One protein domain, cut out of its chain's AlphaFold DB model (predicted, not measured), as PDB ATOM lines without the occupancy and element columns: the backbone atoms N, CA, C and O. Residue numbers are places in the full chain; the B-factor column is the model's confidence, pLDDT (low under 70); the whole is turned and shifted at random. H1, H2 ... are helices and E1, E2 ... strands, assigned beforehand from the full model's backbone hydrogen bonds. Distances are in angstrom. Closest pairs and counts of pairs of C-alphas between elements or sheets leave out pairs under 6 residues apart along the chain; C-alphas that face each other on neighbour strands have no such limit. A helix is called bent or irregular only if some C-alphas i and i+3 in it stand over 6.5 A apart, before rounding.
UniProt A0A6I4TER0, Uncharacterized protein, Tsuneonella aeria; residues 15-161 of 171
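Overview. This is residues 15 to 161 of the 171 residues of an uncharacterized protein of Tsuneonella aeria (UniProt A0A6I4TER0). A long bent helix, H4, makes the spine of a rod: a strongly twisted four-stranded sheet packs on its first part at one end, and H1 and H2 pack on its last arm, H4b, at the other. Between these two ends lies the short H3, near the middle of the rod, and the unnamed stretch 49 to 63 runs lengthwise along the rod from H2 to the sheet, where its residues 57 to 58 pair with residues 79 to 80 of E2. The printed part has 147 residues, with four named helices and four named strands in the order H1 H2 E1 E2 H3 E3 E4 H4. The sheet order is E1 E2 E4 E3, all antiparallel, and the class is mixed, helices and strands. The whole is loose, with a radius of gyration of the C-alphas of 21.4 A, and spans 69 by 26 by 20 A.

Along the chain. Start at the sheet: E1 is residues 64 to 69, E2 residues 72 to 80, 26.4 A long, E3 residues 98 to 102, and E4 residues 105 to 111, 19.6 A. Find C-alpha 115 at (221.455, 127.414, 133.682), where H4, residues 115 to 160, begins. By its hydrogen bonds it was assigned as one helix, but it is bent: C-alphas 145 and 148 are 6.9 A apart. Its arms are H4a, residues 115 to 145, 44.7 A, and H4b, residues 148 to 160, 18.8 A, ending at C-alpha 160, (225.668, 176.037, 89.055). H1, residues 15 to 36, 27.1 A, begins at (229.748, 157.142, 106.553); it is irregular, with C-alphas 31 and 34 8.6 A apart, and has a kink of 60 degrees near residue 30. H2 is residues 41 to 48 and H3 residues 83 to 87.

Arrangement. In the hairpin E1 and E2, look at N 66 and O 74, 2.8 A; between E2 and E4, at N 75 and O 108, 2.8 A; in the hairpin E3 and E4, at N 102 and O 105, 2.9 A. E2, H3 and E3 form a split strand-helix-strand unit, two strands running the same way with E4 between them, its crossover right-handed. H4a is on one face of the sheet, making two layers, at a height over the sheet of 8.7 A, slantwise to the strands at 34 degrees to E4 on the local plane; the closest C-alphas of E4 and H4a are Val 110 and Ala 118, 6.2 A. H3 is near H4a. H4a and H4b stand at a shallow tilt of 34.8 degrees, only just short of steep. H1 touches H4b with residues 22 to 29 alone, closest C-alphas Thr 25 and Val 151, 6.4 A. H2 touches H4b, closest C-alphas Val 45 and Pro 148, 6.0 A, at a steep tilt of 64 degrees, opposite ways. H1 and H2 only just touch, with 3 pairs of C-alphas within 8 A, the closest Thr 25 and Leu 48, 6.4 A. Every O i to N i+4 pair is within hydrogen-bond range in H2 and H4b, against 16 of 18 in H1, 26 of 27 in H4a and 0 of 1 in H3, where 1 of 2 O i to N i+3 pairs is.

Size, cuts and confidence. The C-alphas of Lys 38 and Gly 113, the two farthest apart, are 69.6 A apart. The printed part has no cut, and the link from H2 to E1 is long, with 15 residues; its residues 57 to 58 pair antiparallel with residues 79 to 80 of E2. The mean pLDDT of the printed part is 79.5; residue 15 and residues 83 to 104 are under 70.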
ATOM      1  N   SER A  15     229.074 156.633 107.750       62.81
ATOM      2  CA  SER A  15     229.748 157.142 106.553       62.81
ATOM      3  C   SER A  15     229.329 156.431 105.261       62.81
ATOM      4  O   SER A  15     229.223 157.092 104.229       62.81
ATOM      5  N   VAL A  16     229.030 155.130 105.315       70.44
ATOM      6  CA  VAL A  16     228.593 154.345 104.152       70.44
ATOM      7  C   VAL A  16     227.171 154.709 103.739       70.44
ATOM      8  O   VAL A  16     226.921 154.890 102.550       70.44
ATOM      9  N   GLU A  17     226.260 154.910 104.692       73.19
ATOM     10  CA  GLU A  17     224.899 155.375 104.384       73.19
ATOM     11  C   GLU A  17     224.902 156.813 103.847       73.19
ATOM     12  O   GLU A  17     224.247 157.111 102.845       73.19
ATOM     13  N   PHE A  18     225.745 157.692 104.406       73.88
ATOM     14  CA  PHE A  18     225.997 159.010 103.817       73.88
ATOM     15  C   PHE A  18     226.496 158.911 102.369       73.88
ATOM     16  O   PHE A  18     226.004 159.625 101.493       73.88
ATOM     17  N   GLU A  19     227.459 158.033 102.094       78.69
ATOM     18  CA  GLU A  19     227.996 157.837 100.750       78.69
ATOM     19  C   GLU A  19     226.935 157.287  99.782       78.69
ATOM     20  O   GLU A  19     226.768 157.841  98.691       78.69
ATOM     21  N   ARG A  20     226.162 156.273 100.194       80.06
ATOM     22  CA  ARG A  20     225.055 155.685  99.421       80.06
ATOM     23  C   ARG A  20     224.010 156.739  99.047       80.06
ATOM     24  O   ARG A  20     223.692 156.879  97.861       80.06
ATOM     25  N   CYS A  21     223.543 157.533 100.012       84.50
ATOM     26  CA  CYS A  21     222.598 158.627  99.772       84.50
ATOM     27  C   CYS A  21     223.139 159.636  98.744       84.50
ATOM     28  O   CYS A  21     222.447 160.029  97.796       84.50
ATOM     29  N   MET A  22     224.404 160.039  98.887       88.19
ATOM     30  CA  MET A  22     225.033 161.018  97.997       88.19
ATOM     31  C   MET A  22     225.241 160.474  96.581       88.19
ATOM     32  O   MET A  22     224.981 161.184  95.605       88.19
ATOM     33  N   ILE A  23     225.674 159.217  96.449       86.88
ATOM     34  CA  ILE A  23     225.810 158.533  95.158       86.88
ATOM     35  C   ILE A  23     224.452 158.462  94.458       86.88
ATOM     36  O   ILE A  23     224.348 158.891  93.306       86.88
ATOM     37  N   ARG A  24     223.407 157.997  95.156       88.69
ATOM     38  CA  ARG A  24     222.041 157.917  94.617       88.69
ATOM     39  C   ARG A  24     221.554 159.282  94.145       88.69
ATOM     40  O   ARG A  24     221.102 159.419  93.011       88.69
ATOM     41  N   THR A  25     221.699 160.306  94.986       90.06
ATOM     42  CA  THR A  25     221.279 161.679  94.669       90.06
ATOM     43  C   THR A  25     221.944 162.181  93.390       90.06
ATOM     44  O   THR A  25     221.265 162.663  92.483       90.06
ATOM     45  N   ARG A  26     223.268 162.016  93.269       90.00
ATOM     46  CA  ARG A  26     224.012 162.404  92.061       90.00
ATOM     47  C   ARG A  26     223.541 161.643  90.830       90.00
ATOM     48  O   ARG A  26     223.355 162.261  89.786       90.00
ATOM     49  N   GLN A  27     223.345 160.331  90.939       89.75
ATOM     50  CA  GLN A  27     222.861 159.504  89.831       89.75
ATOM     51  C   GLN A  27     221.490 159.983  89.336       89.75
ATOM     52  O   GLN A  27     221.339 160.234  88.140       89.75
ATOM     53  N   CYS A  28     220.533 160.195  90.244       89.44
ATOM     54  CA  CYS A  28     219.199 160.696  89.909       89.44
ATOM     55  C   CYS A  28     219.254 162.070  89.230       89.44
ATOM     56  O   CYS A  28     218.622 162.275  88.192       89.44
ATOM     57  N   LEU A  29     220.042 163.002  89.776       90.00
ATOM     58  CA  LEU A  29     220.211 164.332  89.189       90.00
ATOM     59  C   LEU A  29     220.854 164.255  87.797       90.00
ATOM     60  O   LEU A  29     220.360 164.897  86.876       90.00
ATOM     61  N   HIS A  30     221.898 163.442  87.600       88.25
ATOM     62  CA  HIS A  30     222.548 163.273  86.294       88.25
ATOM     63  C   HIS A  30     221.603 162.691  85.236       88.25
ATOM     64  O   HIS A  30     221.616 163.147  84.094       88.25
ATOM     65  N   GLN A  31     220.799 161.691  85.600       86.50
ATOM     66  CA  GLN A  31     219.925 160.987  84.659       86.50
ATOM     67  C   GLN A  31     218.643 161.770  84.339       86.50
ATOM     68  O   GLN A  31     218.165 161.712  83.208       86.50
ATOM     69  N   GLY A  32     218.104 162.517  85.309       83.00
ATOM     70  CA  GLY A  32     216.779 163.139  85.228       83.00
ATOM     71  C   GLY A  32     216.751 164.663  85.347       83.00
ATOM     72  O   GLY A  32     215.677 165.218  85.553       83.00
ATOM     73  N   TRP A  33     217.882 165.382  85.242       87.38
ATOM     74  CA  TRP A  33     217.946 166.827  85.554       87.38
ATOM     75  C   TRP A  33     216.837 167.676  84.909       87.38
ATOM     76  O   TRP A  33     216.262 168.562  85.544       87.38
ATOM     77  N   ARG A  34     216.507 167.400  83.642       85.62
ATOM     78  CA  ARG A  34     215.464 168.130  82.905       85.62
ATOM     79  C   ARG A  34     214.086 167.993  83.550       85.62
ATOM     80  O   ARG A  34     213.341 168.969  83.585       85.62
ATOM     81  N   ASP A  35     213.779 166.824  84.102       87.62
ATOM     82  CA  ASP A  35     212.515 166.568  84.792       87.62
ATOM     83  C   ASP A  35     212.419 167.363  86.097       87.62
ATOM     84  O   ASP A  35     211.320 167.748  86.506       87.62
ATOM     85  N   PHE A  36     213.570 167.678  86.702       87.94
ATOM     86  CA  PHE A  36     213.674 168.445  87.941       87.94
ATOM     87  C   PHE A  36     213.616 169.968  87.749       87.94
ATOM     88  O   PHE A  36     213.292 170.694  88.683       87.94
ATOM     89  N   CYS A  37     213.858 170.478  86.535       84.62
ATOM     90  CA  CYS A  37     213.961 171.919  86.261       84.62
ATOM     91  C   CYS A  37     212.689 172.726  86.578       84.62
ATOM     92  O   CYS A  37     212.773 173.933  86.802       84.62
ATOM     93  N   LYS A  38     211.520 172.075  86.588       89.81
ATOM     94  CA  LYS A  38     210.217 172.693  86.899       89.81
ATOM     95  C   LYS A  38     209.892 172.757  88.393       89.81
ATOM     96  O   LYS A  38     208.882 173.353  88.749       89.81
ATOM     97  N   PHE A  39     210.703 172.122  89.235       93.62
ATOM     98  CA  PHE A  39     210.483 172.031  90.672       93.62
ATOM     99  C   PHE A  39     211.405 172.993  91.433       93.62
ATOM    100  O   PHE A  39     212.511 173.340  90.991       93.62
ATOM    101  N   THR A  40     210.930 173.426  92.595       94.31
ATOM    102  CA  THR A  40     211.719 174.119  93.615       94.31
ATOM    103  C   THR A  40     212.717 173.163  94.265       94.31
ATOM    104  O   THR A  40     212.567 171.947  94.196       94.31
ATOM    105  N   ASP A  41     213.755 173.700  94.909       92.69
ATOM    106  CA  ASP A  41     214.748 172.859  95.587       92.69
ATOM    107  C   ASP A  41     214.115 172.014  96.699       92.69
ATOM    108  O   ASP A  41     214.500 170.862  96.860       92.69
ATOM    109  N   ASP A  42     213.117 172.547  97.408       93.75
ATOM    110  CA  ASP A  42     212.377 171.822  98.448       93.75
ATOM    111  C   ASP A  42     211.612 170.634  97.847       93.75
ATOM    112  O   ASP A  42     211.753 169.511  98.315       93.75
ATOM    113  N   GLU A  43     210.907 170.837  96.730       94.62
ATOM    114  CA  GLU A  43     210.195 169.758  96.033       94.62
ATOM    115  C   GLU A  43     211.134 168.691  95.451       94.62
ATOM    116  O   GLU A  43     210.743 167.531  95.318       94.62
ATOM    117  N   ILE A  44     212.355 169.061  95.050       93.25
ATOM    118  CA  ILE A  44     213.361 168.092  94.591       93.25
ATOM    119  C   ILE A  44     213.927 167.325  95.791       93.25
ATOM    120  O   ILE A  44     214.097 166.112  95.696       93.25
ATOM    121  N   VAL A  45     214.185 168.003  96.914       93.88
ATOM    122  CA  VAL A  45     214.611 167.359  98.164       93.88
ATOM    123  C   VAL A  45     213.563 166.347  98.614       93.88
ATOM    124  O   VAL A  45     213.924 165.194  98.798       93.88
ATOM    125  N   ASP A  46     212.282 166.707  98.666       91.75
ATOM    126  CA  ASP A  46     211.200 165.787  99.055       91.75
ATOM    127  C   ASP A  46     211.091 164.556  98.134       91.75
ATOM    128  O   ASP A  46     210.599 163.507  98.539       91.75
ATOM    129  N   LYS A  47     211.539 164.667  96.875       90.50
ATOM    130  CA  LYS A  47     211.552 163.557  95.904       90.50
ATOM    131  C   LYS A  47     212.786 162.665  95.994       90.50
ATOM    132  O   LYS A  47     212.744 161.548  95.481       90.50
ATOM    133  N   LEU A  48     213.894 163.180  96.521       89.69
ATOM    134  CA  LEU A  48     215.196 162.505  96.512       89.69
ATOM    135  C   LEU A  48     215.684 162.108  97.907       89.69
ATOM    136  O   LEU A  48     216.518 161.208  97.993       89.69
ATOM    137  N   ALA A  49     215.203 162.767  98.959       85.19
ATOM    138  CA  ALA A  49     215.386 162.398 100.359       85.19
ATOM    139  C   ALA A  49     214.280 161.427 100.806       85.19
ATOM    140  O   ALA A  49     213.332 161.168 100.060       85.19
ATOM    141  N   GLY A  50     214.397 160.887 102.016       74.50
ATOM    142  CA  GLY A  50     213.427 159.955 102.581       74.50
ATOM    143  C   GLY A  50     213.838 158.500 102.407       74.50
ATOM    144  O   GLY A  50     212.996 157.658 102.095       74.50
ATOM    145  N   GLN A  51     215.129 158.184 102.572       71.00
ATOM    146  CA  GLN A  51     215.471 156.804 102.917       71.00
ATOM    147  C   GLN A  51     214.844 156.475 104.273       71.00
ATOM    148  O   GLN A  51     215.277 156.989 105.298       71.00
ATOM    149  N   GLU A  52     213.811 155.636 104.261       72.81
ATOM    150  CA  GLU A  52     213.302 155.013 105.476       72.81
ATOM    151  C   GLU A  52     214.321 153.957 105.897       72.81
ATOM    152  O   GLU A  52     214.510 152.959 105.202       72.81
ATOM    153  N   ILE A  53     215.034 154.236 106.984       77.25
ATOM    154  CA  ILE A  53     215.956 153.292 107.605       77.25
ATOM    155  C   ILE A  53     215.207 152.701 108.786       77.25
ATOM    156  O   ILE A  53     214.823 153.428 109.700       77.25
ATOM    157  N   CYS A  54     214.992 151.391 108.776       79.56
ATOM    158  CA  CYS A  54     214.340 150.699 109.874       79.56
ATOM    159  C   CYS A  54     215.402 150.297 110.903       79.56
ATOM    160  O   CYS A  54     216.184 149.380 110.637       79.56
ATOM    161  N   PRO A  55     215.454 150.945 112.087       78.94
ATOM    162  CA  PRO A  55     216.435 150.599 113.102       78.94
ATOM    163  C   PRO A  55     216.278 149.140 113.516       78.94
ATOM    164  O   PRO A  55     215.160 148.622 113.594       78.94
ATOM    165  N   LEU A  56     217.402 148.501 113.824       80.69
ATOM    166  CA  LEU A  56     217.378 147.168 114.399       80.69
ATOM    167  C   LEU A  56     216.688 147.187 115.761       80.69
ATOM    168  O   LEU A  56     216.888 148.095 116.566       80.69
ATOM    169  N   GLU A  57     215.893 146.161 116.027       84.62
ATOM    170  CA  GLU A  57     215.250 145.954 117.318       84.62
ATOM    171  C   GLU A  57     215.255 144.471 117.657       84.62
ATOM    172  O   GLU A  57     214.750 143.649 116.889       84.62
ATOM    173  N   LEU A  58     215.823 144.143 118.817       85.94
ATOM    174  CA  LEU A  58     215.769 142.804 119.386       85.94
ATOM    175  C   LEU A  58     214.415 142.581 120.056       85.94
ATOM    176  O   LEU A  58     213.976 143.387 120.874       85.94
ATOM    177  N   LEU A  59     213.788 141.448 119.758       88.06
ATOM    178  CA  LEU A  59     212.587 140.980 120.440       88.06
ATOM    179  C   LEU A  59     213.014 140.165 121.667       88.06
ATOM    180  O   LEU A  59     212.904 138.942 121.701       88.06
ATOM    181  N   GLU A  60     213.596 140.855 122.655       84.62
ATOM    182  CA  GLU A  60     214.194 140.243 123.855       84.62
ATOM    183  C   GLU A  60     213.196 139.400 124.665       84.62
ATOM    184  O   GLU A  60     213.583 138.446 125.336       84.62
ATOM    185  N   ASP A  61     211.907 139.730 124.595       86.56
ATOM    186  CA  ASP A  61     210.817 138.994 125.233       86.56
ATOM    187  C   ASP A  61     210.579 137.603 124.624       86.56
ATOM    188  O   ASP A  61     209.928 136.764 125.245       86.56
ATOM    189  N   GLN A  62     211.125 137.358 123.433       85.25
ATOM    190  CA  GLN A  62     211.074 136.085 122.712       85.25
ATOM    191  C   GLN A  62     212.407 135.331 122.778       85.25
ATOM    192  O   GLN A  62     212.585 134.343 122.073       85.25
ATOM    193  N   ALA A  63     213.358 135.800 123.592       85.06
ATOM    194  CA  ALA A  63     214.645 135.144 123.740       85.06
ATOM    195  C   ALA A  63     214.505 133.824 124.514       85.06
ATOM    196  O   ALA A  63     214.049 133.807 125.661       85.06
ATOM    197  N   GLU A  64     214.961 132.726 123.913       84.19
ATOM    198  CA  GLU A  64     214.929 131.393 124.519       84.19
ATOM    199  C   GLU A  64     216.356 130.882 124.750       84.19
ATOM    200  O   GLU A  64     217.162 130.837 123.822       84.19
ATOM    201  N   LEU A  65     216.677 130.527 126.002       88.25
ATOM    202  CA  LEU A  65     217.946 129.901 126.381       88.25
ATOM    203  C   LEU A  65     217.808 128.381 126.293       88.25
ATOM    204  O   LEU A  65     217.007 127.779 127.009       88.25
ATOM    205  N   GLU A  66     218.663 127.754 125.497       91.12
ATOM    206  CA  GLU A  66     218.720 126.306 125.351       91.12
ATOM    207  C   GLU A  66     220.125 125.769 125.609       91.12
ATOM    208  O   GLU A  66     221.143 126.387 125.290       91.12
ATOM    209  N   ARG A  67     220.205 124.561 126.172       89.38
ATOM    210  CA  ARG A  67     221.475 123.848 126.302       89.38
ATOM    211  C   ARG A  67     221.765 123.077 125.020       89.38
ATOM    212  O   ARG A  67     221.104 122.085 124.725       89.38
ATOM    213  N   VAL A  68     222.817 123.479 124.315       87.56
ATOM    214  CA  VAL A  68     223.218 122.897 123.022       87.56
ATOM    215  C   VAL A  68     224.452 121.992 123.123       87.56
ATOM    216  O   VAL A  68     224.805 121.303 122.166       87.56
ATOM    217  N   GLY A  69     225.113 121.953 124.285       86.12
ATOM    218  CA  GLY A  69     226.269 121.091 124.529       86.12
ATOM    219  C   GLY A  69     226.646 120.954 126.004       86.12
ATOM    220  O   GLY A  69     225.970 121.442 126.914       86.12
ATOM    221  N   GLU A  70     227.747 120.252 126.271       89.06
ATOM    222  CA  GLU A  70     228.302 120.179 127.623       89.06
ATOM    223  C   GLU A  70     228.861 121.547 128.037       89.06
ATOM    224  O   GLU A  70     229.797 122.047 127.418       89.06
ATOM    225  N   GLY A  71     228.242 122.168 129.048       84.69
ATOM    226  CA  GLY A  71     228.602 123.511 129.513       84.69
ATOM    227  C   GLY A  71     228.358 124.627 128.494       84.69
ATOM    228  O   GLY A  71     228.839 125.736 128.703       84.69
ATOM    229  N   LEU A  72     227.647 124.345 127.395       85.69
ATOM    230  CA  LEU A  72     227.390 125.285 126.308       85.69
ATOM    231  C   LEU A  72     225.890 125.527 126.166       85.69
ATOM    232  O   LEU A  72     225.111 124.590 125.954       85.69
ATOM    233  N   PHE A  73     225.525 126.799 126.232       88.25
ATOM    234  CA  PHE A  73     224.164 127.277 126.087       88.25
ATOM    235  C   PHE A  73     224.081 128.277 124.938       88.25
ATOM    236  O   PHE A  73     225.050 128.985 124.651       88.25
ATOM    237  N   GLU A  74     222.935 128.321 124.279       87.31
ATOM    238  CA  GLU A  74     222.630 129.222 123.176       87.31
ATOM    239  C   GLU A  74     221.357 129.995 123.506       87.31
ATOM    240  O   GLU A  74     220.398 129.417 124.008       87.31
ATOM    241  N   VAL A  75     221.371 131.300 123.253       86.56
ATOM    242  CA  VAL A  75     220.174 132.138 123.272       86.56
ATOM    243  C   VAL A  75     219.888 132.578 121.853       86.56
ATOM    244  O   VAL A  75     220.732 133.239 121.248       86.56
ATOM    245  N   ALA A  76     218.713 132.236 121.340       84.75
ATOM    246  CA  ALA A  76     218.224 132.758 120.072       84.75
ATOM    247  C   ALA A  76     217.323 133.966 120.337       84.75
ATOM    248  O   ALA A  76     216.371 133.865 121.108       84.75
ATOM    249  N   ILE A  77     217.637 135.114 119.730       86.12
ATOM    250  CA  ILE A  77     216.846 136.344 119.856       86.12
ATOM    251  C   ILE A  77     216.396 136.797 118.468       86.12
ATOM    252  O   ILE A  77     217.230 137.250 117.678       86.12
ATOM    253  N   PRO A  78     215.096 136.727 118.152       86.81
ATOM    254  CA  PRO A  78     214.565 137.309 116.929       86.81
ATOM    255  C   PRO A  78     214.803 138.821 116.879       86.81
ATOM    256  O   PRO A  78     214.781 139.501 117.908       86.81
ATOM    257  N   TYR A  79     214.982 139.371 115.682       85.62
ATOM    258  CA  TYR A  79     215.048 140.817 115.489       85.62
ATOM    259  C   TYR A  79     214.218 141.279 114.294       85.62
ATOM    260  O   TYR A  79     213.819 140.497 113.430       85.62
ATOM    261  N   ARG A  80     213.957 142.583 114.247       85.38
ATOM    262  CA  ARG A  80     213.370 143.277 113.094       85.38
ATOM    263  C   ARG A  80     214.219 144.481 112.702       85.38
ATOM    264  O   ARG A  80     215.072 144.902 113.478       85.38
ATOM    265  N   GLY A  81     213.938 145.037 111.530       80.31
ATOM    266  CA  GLY A  81     214.672 146.167 110.962       80.31
ATOM    267  C   GLY A  81     215.673 145.729 109.899       80.31
ATOM    268  O   GLY A  81     215.679 144.567 109.489       80.31
ATOM    269  N   ASP A  82     216.490 146.672 109.445       72.88
ATOM    270  CA  ASP A  82     217.448 146.432 108.371       72.88
ATOM    271  C   ASP A  82     218.676 145.682 108.914       72.88
ATOM    272  O   ASP A  82     219.470 146.214 109.692       72.88
ATOM    273  N   ASP A  83     218.839 144.427 108.496       64.81
ATOM    274  CA  ASP A  83     219.932 143.542 108.913       64.81
ATOM    275  C   ASP A  83     221.317 144.037 108.460       64.81
ATOM    276  O   ASP A  83     222.317 143.803 109.141       64.81
ATOM    277  N   GLU A  84     221.382 144.817 107.379       59.62
ATOM    278  CA  GLU A  84     222.608 145.492 106.934       59.62
ATOM    279  C   GLU A  84     223.199 146.438 108.003       59.62
ATOM    280  O   GLU A  84     224.399 146.731 107.978       59.62
ATOM    281  N   LEU A  85     222.396 146.890 108.978       57.78
ATOM    282  CA  LEU A  85     222.820 147.828 110.022       57.78
ATOM    283  C   LEU A  85     223.582 147.161 111.177       57.78
ATOM    284  O   LEU A  85     224.215 147.863 111.972       57.78
ATOM    285  N   TRP A  86     223.604 145.824 111.258       57.00
ATOM    286  CA  TRP A  86     224.391 145.095 112.265       57.00
ATOM    287  C   TRP A  86     225.887 145.424 112.165       57.00
ATOM    288  O   TRP A  86     226.601 145.437 113.167       57.00
ATOM    289  N   HIS A  87     226.350 145.776 110.964       49.97
ATOM    290  CA  HIS A  87     227.751 146.057 110.673       49.97
ATOM    291  C   HIS A  87     228.201 147.478 111.048       49.97
ATOM    292  O   HIS A  87     229.399 147.753 110.977       49.97
ATOM    293  N   LEU A  88     227.284 148.369 111.459       46.00
ATOM    294  CA  LEU A  88     227.541 149.809 111.621       46.00
ATOM    295  C   LEU A  88     228.466 150.222 112.788       46.00
ATOM    296  O   LEU A  88     228.585 151.421 113.070       46.00
ATOM    297  N   TYR A  89     229.160 149.295 113.460       45.44
ATOM    298  CA  TYR A  89     230.287 149.681 114.310       45.44
ATOM    299  C   TYR A  89     231.275 148.541 114.607       45.44
ATOM    300  O   TYR A  89     230.839 147.439 114.924       45.44
ATOM    301  N   PRO A  90     232.595 148.810 114.630       40.84
ATOM    302  CA  PRO A  90     233.581 147.969 115.299       40.84
ATOM    303  C   PRO A  90     233.682 148.359 116.783       40.84
ATOM    304  O   PRO A  90     234.298 149.366 117.142       40.84
ATOM    305  N   VAL A  91     233.078 147.575 117.682       39.94
ATOM    306  CA  VAL A  91     233.384 147.671 119.122       39.94
ATOM    307  C   VAL A  91     234.593 146.781 119.396       39.94
ATOM    308  O   VAL A  91     234.471 145.632 119.808       39.94
ATOM    309  N   ASP A  92     235.773 147.333 119.143       35.53
ATOM    310  CA  ASP A  92     237.040 146.607 118.991       35.53
ATOM    311  C   ASP A  92     237.599 145.925 120.265       35.53
ATOM    312  O   ASP A  92     238.746 145.495 120.261       35.53
ATOM    313  N   VAL A  93     236.881 145.841 121.400       39.00
ATOM    314  CA  VAL A  93     237.524 145.372 122.656       39.00
ATOM    315  C   VAL A  93     236.665 144.554 123.628       39.00
ATOM    316  O   VAL A  93     237.242 143.835 124.436       39.00
ATOM    317  N   ILE A  94     235.328 144.606 123.635       39.25
ATOM    318  CA  ILE A  94     234.656 144.279 124.916       39.25
ATOM    319  C   ILE A  94     234.189 142.825 125.074       39.25
ATOM    320  O   ILE A  94     234.092 142.373 126.209       39.25
ATOM    321  N   TRP A  95     233.968 142.015 124.036       42.12
ATOM    322  CA  TRP A  95     233.338 140.715 124.307       42.12
ATOM    323  C   TRP A  95     233.787 139.606 123.366       42.12
ATOM    324  O   TRP A  95     233.581 139.678 122.160       42.12
ATOM    325  N   GLY A  96     234.326 138.526 123.941       38.06
ATOM    326  CA  GLY A  96     234.459 137.217 123.296       38.06
ATOM    327  C   GLY A  96     233.090 136.576 123.039       38.06
ATOM    328  O   GLY A  96     232.787 135.508 123.576       38.06
ATOM    329  N   MET A  97     232.231 137.267 122.289       47.88
ATOM    330  CA  MET A  97     230.943 136.756 121.847       47.88
ATOM    331  C   MET A  97     231.166 135.837 120.652       47.88
ATOM    332  O   MET A  97     231.682 136.251 119.619       47.88
ATOM    333  N   LEU A  98     230.745 134.586 120.804       50.06
ATOM    334  CA  LEU A  98     230.465 133.693 119.690       50.06
ATOM    335  C   LEU A  98     228.986 133.893 119.368       50.06
ATOM    336  O   LEU A  98     228.135 133.222 119.951       50.06
ATOM    337  N   GLY A  99     228.686 134.898 118.552       50.47
ATOM    338  CA  GLY A  99     227.330 135.125 118.080       50.47
ATOM    339  C   GLY A  99     227.284 135.205 116.567       50.47
ATOM    340  O   GLY A  99     228.212 135.717 115.949       50.47
ATOM    341  N   GLU A 100     226.226 134.660 115.984       58.03
ATOM    342  CA  GLU A 100     225.978 134.692 114.545       58.03
ATOM    343  C   GLU A 100     224.592 135.279 114.296       58.03
ATOM    344  O   GLU A 100     223.641 134.992 115.025       58.03
ATOM    345  N   VAL A 101     224.484 136.095 113.249       55.81
ATOM    346  CA  VAL A 101     223.189 136.464 112.678       55.81
ATOM    347  C   VAL A 101     222.782 135.345 111.728       55.81
ATOM    348  O   VAL A 101     223.462 135.089 110.733       55.81
ATOM    349  N   PHE A 102     221.669 134.676 112.016       58.47
ATOM    350  CA  PHE A 102     221.148 133.601 111.180       58.47
ATOM    351  C   PHE A 102     219.648 133.777 110.973       58.47
ATOM    352  O   PHE A 102     218.885 133.810 111.925       58.47
ATOM    353  N   ARG A 103     219.211 133.881 109.709       60.94
ATOM    354  CA  ARG A 103     217.784 133.881 109.316       60.94
ATOM    355  C   ARG A 103     216.875 134.866 110.083       60.94
ATOM    356  O   ARG A 103     215.703 134.565 110.279       60.94
ATOM    357  N   GLY A 104     217.376 136.043 110.459       69.06
ATOM    358  CA  GLY A 104     216.586 137.035 111.207       69.06
ATOM    359  C   GLY A 104     216.640 136.874 112.730       69.06
ATOM    360  O   GLY A 104     215.874 137.512 113.446       69.06
ATOM    361  N   GLU A 105     217.555 136.043 113.228       75.88
ATOM    362  CA  GLU A 105     217.811 135.843 114.651       75.88
ATOM    363  C   GLU A 105     219.276 136.156 114.975       75.88
ATOM    364  O   GLU A 105     220.184 135.921 114.171       75.88
ATOM    365  N   LEU A 106     219.498 136.701 116.167       78.94
ATOM    366  CA  LEU A 106     220.796 136.817 116.810       78.94
ATOM    367  C   LEU A 106     220.981 135.598 117.714       78.94
ATOM    368  O   LEU A 106     220.265 135.440 118.701       78.94
ATOM    369  N   LEU A 107     221.960 134.757 117.400       78.56
ATOM    370  CA  LEU A 107     222.332 133.622 118.236       78.56
ATOM    371  C   LEU A 107     223.481 134.034 119.154       78.56
ATOM    372  O   LEU A 107     224.510 134.500 118.671       78.56
ATOM    373  N   LEU A 108     223.340 133.853 120.466       79.75
ATOM    374  CA  LEU A 108     224.380 134.125 121.460       79.75
ATOM    375  C   LEU A 108     224.777 132.841 122.177       79.75
ATOM    376  O   LEU A 108     223.994 132.287 122.943       79.75
ATOM    377  N   ARG A 109     226.024 132.398 122.002       81.06
ATOM    378  CA  ARG A 109     226.552 131.232 122.723       81.06
ATOM    379  C   ARG A 109     227.335 131.632 123.968       81.06
ATOM    380  O   ARG A 109     228.227 132.489 123.916       81.06
ATOM    381  N   VAL A 110     227.037 130.977 125.087       82.25
ATOM    382  CA  VAL A 110     227.682 131.194 126.390       82.25
ATOM    383  C   VAL A 110     228.177 129.872 126.974       82.25
ATOM    384  O   VAL A 110     227.516 128.841 126.879       82.25
ATOM    385  N   LEU A 111     229.370 129.908 127.573       82.69
ATOM    386  CA  LEU A 111     229.915 128.798 128.352       82.69
ATOM    387  C   LEU A 111     229.595 129.035 129.828       82.69
ATOM    388  O   LEU A 111     229.940 130.096 130.347       82.69
ATOM    389  N   ALA A 112     228.955 128.070 130.484       87.25
ATOM    390  CA  ALA A 112     228.523 128.177 131.877       87.25
ATOM    391  C   ALA A 112     228.420 126.799 132.551       87.25
ATOM    392  O   ALA A 112     228.210 125.779 131.889       87.25
ATOM    393  N   GLY A 113     228.562 126.765 133.878       86.94
ATOM    394  CA  GLY A 113     228.424 125.553 134.687       86.94
ATOM    395  C   GLY A 113     226.980 125.219 135.073       86.94
ATOM    396  O   GLY A 113     226.696 124.073 135.431       86.94
ATOM    397  N   SER A 114     226.068 126.189 134.991       89.44
ATOM    398  CA  SER A 114     224.642 126.032 135.290       89.44
ATOM    399  C   SER A 114     223.765 126.934 134.421       89.44
ATOM    400  O   SER A 114     224.243 127.907 133.836       89.44
ATOM    401  N   ASP A 115     222.469 126.629 134.392       87.06
ATOM    402  CA  ASP A 115     221.455 127.414 133.682       87.06
ATOM    403  C   ASP A 115     221.366 128.848 134.241       87.06
ATOM    404  O   ASP A 115     221.324 129.809 133.477       87.06
ATOM    405  N   ASP A 116     221.428 129.012 135.569       91.25
ATOM    406  CA  ASP A 116     221.394 130.329 136.226       91.25
ATOM    407  C   ASP A 116     222.604 131.201 135.843       91.25
ATOM    408  O   ASP A 116     222.475 132.406 135.614       91.25
ATOM    409  N   GLU A 117     223.796 130.599 135.759       90.62
ATOM    410  CA  GLU A 117     225.014 131.295 135.333       90.62
ATOM    411  C   GLU A 117     224.941 131.660 133.844       90.62
ATOM    412  O   GLU A 117     225.253 132.794 133.470       90.62
ATOM    413  N   ALA A 118     224.473 130.731 133.004       87.44
ATOM    414  CA  ALA A 118     224.268 130.964 131.579       87.44
ATOM    415  C   ALA A 118     223.314 132.139 131.339       87.44
ATOM    416  O   ALA A 118     223.625 133.034 130.550       87.44
ATOM    417  N   GLN A 119     222.198 132.175 132.072       88.56
ATOM    418  CA  GLN A 119     221.209 133.244 132.003       88.56
ATOM    419  C   GLN A 119     221.818 134.600 132.377       88.56
ATOM    420  O   GLN A 119     221.608 135.583 131.665       88.56
ATOM    421  N   GLY A 120     222.605 134.659 133.457       88.19
ATOM    422  CA  GLY A 120     223.277 135.889 133.882       88.19
ATOM    423  C   GLY A 120     224.237 136.436 132.820       88.19
ATOM    424  O   GLY A 120     224.179 137.620 132.486       88.19
ATOM    425  N   ILE A 121     225.072 135.568 132.237       85.06
ATOM    426  CA  ILE A 121     226.021 135.949 131.178       85.06
ATOM    427  C   ILE A 121     225.275 136.400 129.917       85.06
ATOM    428  O   ILE A 121     225.642 137.404 129.303       85.06
ATOM    429  N   ALA A 122     224.234 135.669 129.512       83.25
ATOM    430  CA  ALA A 122     223.458 135.998 128.324       83.25
ATOM    431  C   ALA A 122     222.748 137.351 128.462       83.25
ATOM    432  O   ALA A 122     222.835 138.174 127.553       83.25
ATOM    433  N   GLN A 123     222.124 137.621 129.612       84.69
ATOM    434  CA  GLN A 123     221.477 138.905 129.899       84.69
ATOM    435  C   GLN A 123     222.468 140.071 129.910       84.69
ATOM    436  O   GLN A 123     222.171 141.144 129.384       84.69
ATOM    437  N   GLU A 124     223.658 139.879 130.484       83.62
ATOM    438  CA  GLU A 124     224.695 140.912 130.492       83.62
ATOM    439  C   GLU A 124     225.138 141.274 129.067       83.62
ATOM    440  O   GLU A 124     225.237 142.457 128.725       83.62
ATOM    441  N   ARG A 125     225.350 140.258 128.221       77.56
ATOM    442  CA  ARG A 125     225.711 140.435 126.808       77.56
ATOM    443  C   ARG A 125     224.592 141.100 126.020       77.56
ATOM    444  O   ARG A 125     224.865 142.056 125.297       77.56
ATOM    445  N   LEU A 126     223.354 140.636 126.194       79.56
ATOM    446  CA  LEU A 126     222.163 141.217 125.579       79.56
ATOM    447  C   LEU A 126     222.048 142.705 125.887       79.56
ATOM    448  O   LEU A 126     221.944 143.502 124.964       79.56
ATOM    449  N   ARG A 127     222.205 143.100 127.156       82.06
ATOM    450  CA  ARG A 127     222.204 144.517 127.545       82.06
ATOM    451  C   ARG A 127     223.261 145.324 126.786       82.06
ATOM    452  O   ARG A 127     222.967 146.420 126.321       82.06
ATOM    453  N   GLY A 128     224.473 144.785 126.645       76.56
ATOM    454  CA  GLY A 128     225.533 145.435 125.869       76.56
ATOM    455  C   GLY A 128     225.160 145.621 124.394       76.56
ATOM    456  O   GLY A 128     225.415 146.678 123.823       76.56
ATOM    457  N   ILE A 129     224.512 144.626 123.786       76.88
ATOM    458  CA  ILE A 129     224.038 144.693 122.396       76.88
ATOM    459  C   ILE A 129     222.905 145.717 122.262       76.88
ATOM    460  O   ILE A 129     222.952 146.567 121.374       76.88
ATOM    461  N   SER A 130     221.937 145.716 123.178       79.06
ATOM    462  CA  SER A 130     220.824 146.671 123.184       79.06
ATOM    463  C   SER A 130     221.302 148.114 123.370       79.06
ATOM    464  O   SER A 130     220.760 149.034 122.756       79.06
ATOM    465  N   GLU A 131     222.368 148.343 124.143       77.44
ATOM    466  CA  GLU A 131     223.015 149.658 124.235       77.44
ATOM    467  C   GLU A 131     223.625 150.109 122.900       77.44
ATOM    468  O   GLU A 131     223.504 151.286 122.544       77.44
ATOM    469  N   VAL A 132     224.258 149.199 122.153       75.12
ATOM    470  CA  VAL A 132     224.795 149.488 120.813       75.12
ATOM    471  C   VAL A 132     223.660 149.822 119.846       75.12
ATOM    472  O   VAL A 132     223.719 150.859 119.186       75.12
ATOM    473  N   ILE A 133     222.591 149.025 119.826       77.44
ATOM    474  CA  ILE A 133     221.400 149.279 119.001       77.44
ATOM    475  C   ILE A 133     220.791 150.649 119.333       77.44
ATOM    476  O   ILE A 133     220.565 151.470 118.445       77.44
ATOM    477  N   ALA A 134     220.633 150.983 120.615       79.06
ATOM    478  CA  ALA A 134     220.116 152.288 121.031       79.06
ATOM    479  C   ALA A 134     221.024 153.467 120.623       79.06
ATOM    480  O   ALA A 134     220.567 154.610 120.499       79.06
ATOM    481  N   GLN A 135     222.330 153.241 120.461       74.62
ATOM    482  CA  GLN A 135     223.237 154.238 119.886       74.62
ATOM    483  C   GLN A 135     223.068 154.345 118.367       74.62
ATOM    484  O   GLN A 135     223.129 155.459 117.843       74.62
ATOM    485  N   GLN A 136     222.820 153.234 117.669       73.75
ATOM    486  CA  GLN A 136     222.537 153.220 116.232       73.75
ATOM    487  C   GLN A 136     221.250 153.981 115.909       73.75
ATOM    488  O   GLN A 136     221.297 154.894 115.088       73.75
ATOM    489  N   THR A 137     220.148 153.717 116.617       78.94
ATOM    490  CA  THR A 137     218.877 154.444 116.437       78.94
ATOM    491  C   THR A 137     219.078 155.954 116.544       78.94
ATOM    492  O   THR A 137     218.660 156.711 115.671       78.94
ATOM    493  N   ARG A 138     219.837 156.410 117.550       80.31
ATOM    494  CA  ARG A 138     220.156 157.837 117.717       80.31
ATOM    495  C   ARG A 138     220.947 158.424 116.546       80.31
ATOM    496  O   ARG A 138     220.802 159.606 116.250       80.31
ATOM    497  N   ARG A 139     221.807 157.642 115.893       77.06
ATOM    498  CA  ARG A 139     222.563 158.092 114.714       77.06
ATOM    499  C   ARG A 139     221.703 158.112 113.455       77.06
ATOM    500  O   ARG A 139     221.846 159.053 112.681       77.06
ATOM    501  N   ILE A 140     220.811 157.135 113.284       79.44
ATOM    502  CA  ILE A 140     219.813 157.119 112.206       79.44
ATOM    503  C   ILE A 140     218.976 158.397 112.278       79.44
ATOM    504  O   ILE A 140     218.935 159.147 111.311       79.44
ATOM    505  N   GLU A 141     218.464 158.750 113.460       82.06
ATOM    506  CA  GLU A 141     217.712 159.997 113.653       82.06
ATOM    507  C   GLU A 141     218.519 161.258 113.290       82.06
ATOM    508  O   GLU A 141     217.965 162.268 112.848       82.06
ATOM    509  N   VAL A 142     219.835 161.255 113.532       82.69
ATOM    510  CA  VAL A 142     220.721 162.363 113.135       82.69
ATOM    511  C   VAL A 142     220.898 162.393 111.619       82.69
ATOM    512  O   VAL A 142     220.864 163.476 111.035       82.69
ATOM    513  N   PHE A 143     221.072 161.233 110.986       82.44
ATOM    514  CA  PHE A 143     221.160 161.108 109.536       82.44
ATOM    515  C   PHE A 143     219.875 161.579 108.858       82.44
ATOM    516  O   PHE A 143     219.959 162.450 108.002       82.44
ATOM    517  N   GLU A 144     218.704 161.110 109.284       84.00
ATOM    518  CA  GLU A 144     217.405 161.503 108.721       84.00
ATOM    519  C   GLU A 144     217.188 163.021 108.789       84.00
ATOM    520  O   GLU A 144     216.651 163.637 107.870       84.00
ATOM    521  N   LYS A 145     217.677 163.673 109.852       86.12
ATOM    522  CA  LYS A 145     217.653 165.141 109.976       86.12
ATOM    523  C   LYS A 145     218.659 165.838 109.053       86.12
ATOM    524  O   LYS A 145     218.434 166.987 108.669       86.12
ATOM    525  N   ALA A 146     219.778 165.193 108.728       85.56
ATOM    526  CA  ALA A 146     220.848 165.747 107.900       85.56
ATOM    527  C   ALA A 146     220.669 165.470 106.395       85.56
ATOM    528  O   ALA A 146     221.094 166.291 105.578       85.56
ATOM    529  N   GLU A 147     220.036 164.355 106.021       89.12
ATOM    530  CA  GLU A 147     219.837 163.895 104.640       89.12
ATOM    531  C   GLU A 147     219.265 165.005 103.735       89.12
ATOM    532  O   GLU A 147     219.887 165.299 102.706       89.12
ATOM    533  N   PRO A 148     218.198 165.744 104.117       92.12
ATOM    534  CA  PRO A 148     217.649 166.807 103.273       92.12
ATOM    535  C   PRO A 148     218.665 167.906 102.932       92.12
ATOM    536  O   PRO A 148     218.656 168.468 101.834       92.12
ATOM    537  N   LEU A 149     219.570 168.225 103.865       90.75
ATOM    538  CA  LEU A 149     220.607 169.240 103.669       90.75
ATOM    539  C   LEU A 149     221.701 168.750 102.718       90.75
ATOM    540  O   LEU A 149     222.201 169.526 101.899       90.75
ATOM    541  N   LEU A 150     222.054 167.470 102.804       89.81
ATOM    542  CA  LEU A 150     223.029 166.839 101.919       89.81
ATOM    543  C   LEU A 150     222.514 166.772 100.481       89.81
ATOM    544  O   LEU A 150     223.212 167.197  99.557       89.81
ATOM    545  N   VAL A 151     221.262 166.346 100.307       92.88
ATOM    546  CA  VAL A 151     220.580 166.337  99.007       92.88
ATOM    547  C   VAL A 151     220.540 167.747  98.415       92.88
ATOM    548  O   VAL A 151     220.941 167.962  97.268       92.88
ATOM    549  N   ARG A 152     220.151 168.746  99.219       94.00
ATOM    550  CA  ARG A 152     220.132 170.155  98.800       94.00
ATOM    551  C   ARG A 152     221.496 170.653  98.332       94.00
ATOM    552  O   ARG A 152     221.580 171.366  97.332       94.00
ATOM    553  N   ALA A 153     222.570 170.282  99.026       91.75
ATOM    554  CA  ALA A 153     223.919 170.673  98.635       91.75
ATOM    555  C   ALA A 153     224.290 170.149  97.236       91.75
ATOM    556  O   ALA A 153     224.910 170.875  96.458       91.75
ATOM    557  N   GLU A 154     223.888 168.924  96.888       92.38
ATOM    558  CA  GLU A 154     224.117 168.359  95.552       92.38
ATOM    559  C   GLU A 154     223.254 169.032  94.475       92.38
ATOM    560  O   GLU A 154     223.772 169.350  93.403       92.38
ATOM    561  N   ILE A 155     221.992 169.365  94.774       92.19
ATOM    562  CA  ILE A 155     221.121 170.133  93.863       92.19
ATOM    563  C   ILE A 155     221.755 171.488  93.513       92.19
ATOM    564  O   ILE A 155     221.841 171.857  92.340       92.19
ATOM    565  N   ILE A 156     222.259 172.223  94.513       91.12
ATOM    566  CA  ILE A 156     222.902 173.532  94.302       91.12
ATOM    567  C   ILE A 156     224.139 173.404  93.403       91.12
ATOM    568  O   ILE A 156     224.342 174.242  92.518       91.12
ATOM    569  N   LYS A 157     224.966 172.368  93.608       89.75
ATOM    570  CA  LYS A 157     226.137 172.099  92.752       89.75
ATOM    571  C   LYS A 157     225.703 171.879  91.304       89.75
ATOM    572  O   LYS A 157     226.248 172.519  90.405       89.75
ATOM    573  N   PHE A 158     224.673 171.061  91.103       88.25
ATOM    574  CA  PHE A 158     224.107 170.786  89.786       88.25
ATOM    575  C   PHE A 158     223.531 172.019  89.098       88.25
ATOM    576  O   PHE A 158     223.743 172.196  87.906       88.25
ATOM    577  N   ARG A 159     222.846 172.914  89.815       85.62
ATOM    578  CA  ARG A 159     222.313 174.146  89.207       85.62
ATOM    579  C   ARG A 159     223.405 175.095  88.719       85.62
ATOM    580  O   ARG A 159     223.199 175.800  87.735       85.62
ATOM    581  N   ARG A 160     224.547 175.147  89.412       85.50
ATOM    582  CA  ARG A 160     225.668 176.037  89.055       85.50
ATOM    583  C   ARG A 160     226.459 175.537  87.853       85.50
ATOM    584  O   ARG A 160     226.983 176.351  87.102       85.50
ATOM    585  N   ALA A 161     226.561 174.223  87.699       80.81
ATOM    586  CA  ALA A 161     227.286 173.584  86.611       80.81
ATOM    587  C   ALA A 161     226.529 172.328  86.158       80.81
ATOM    588  O   ALA A 161     226.987 171.212  86.418       80.81
TER     589      ALA A 161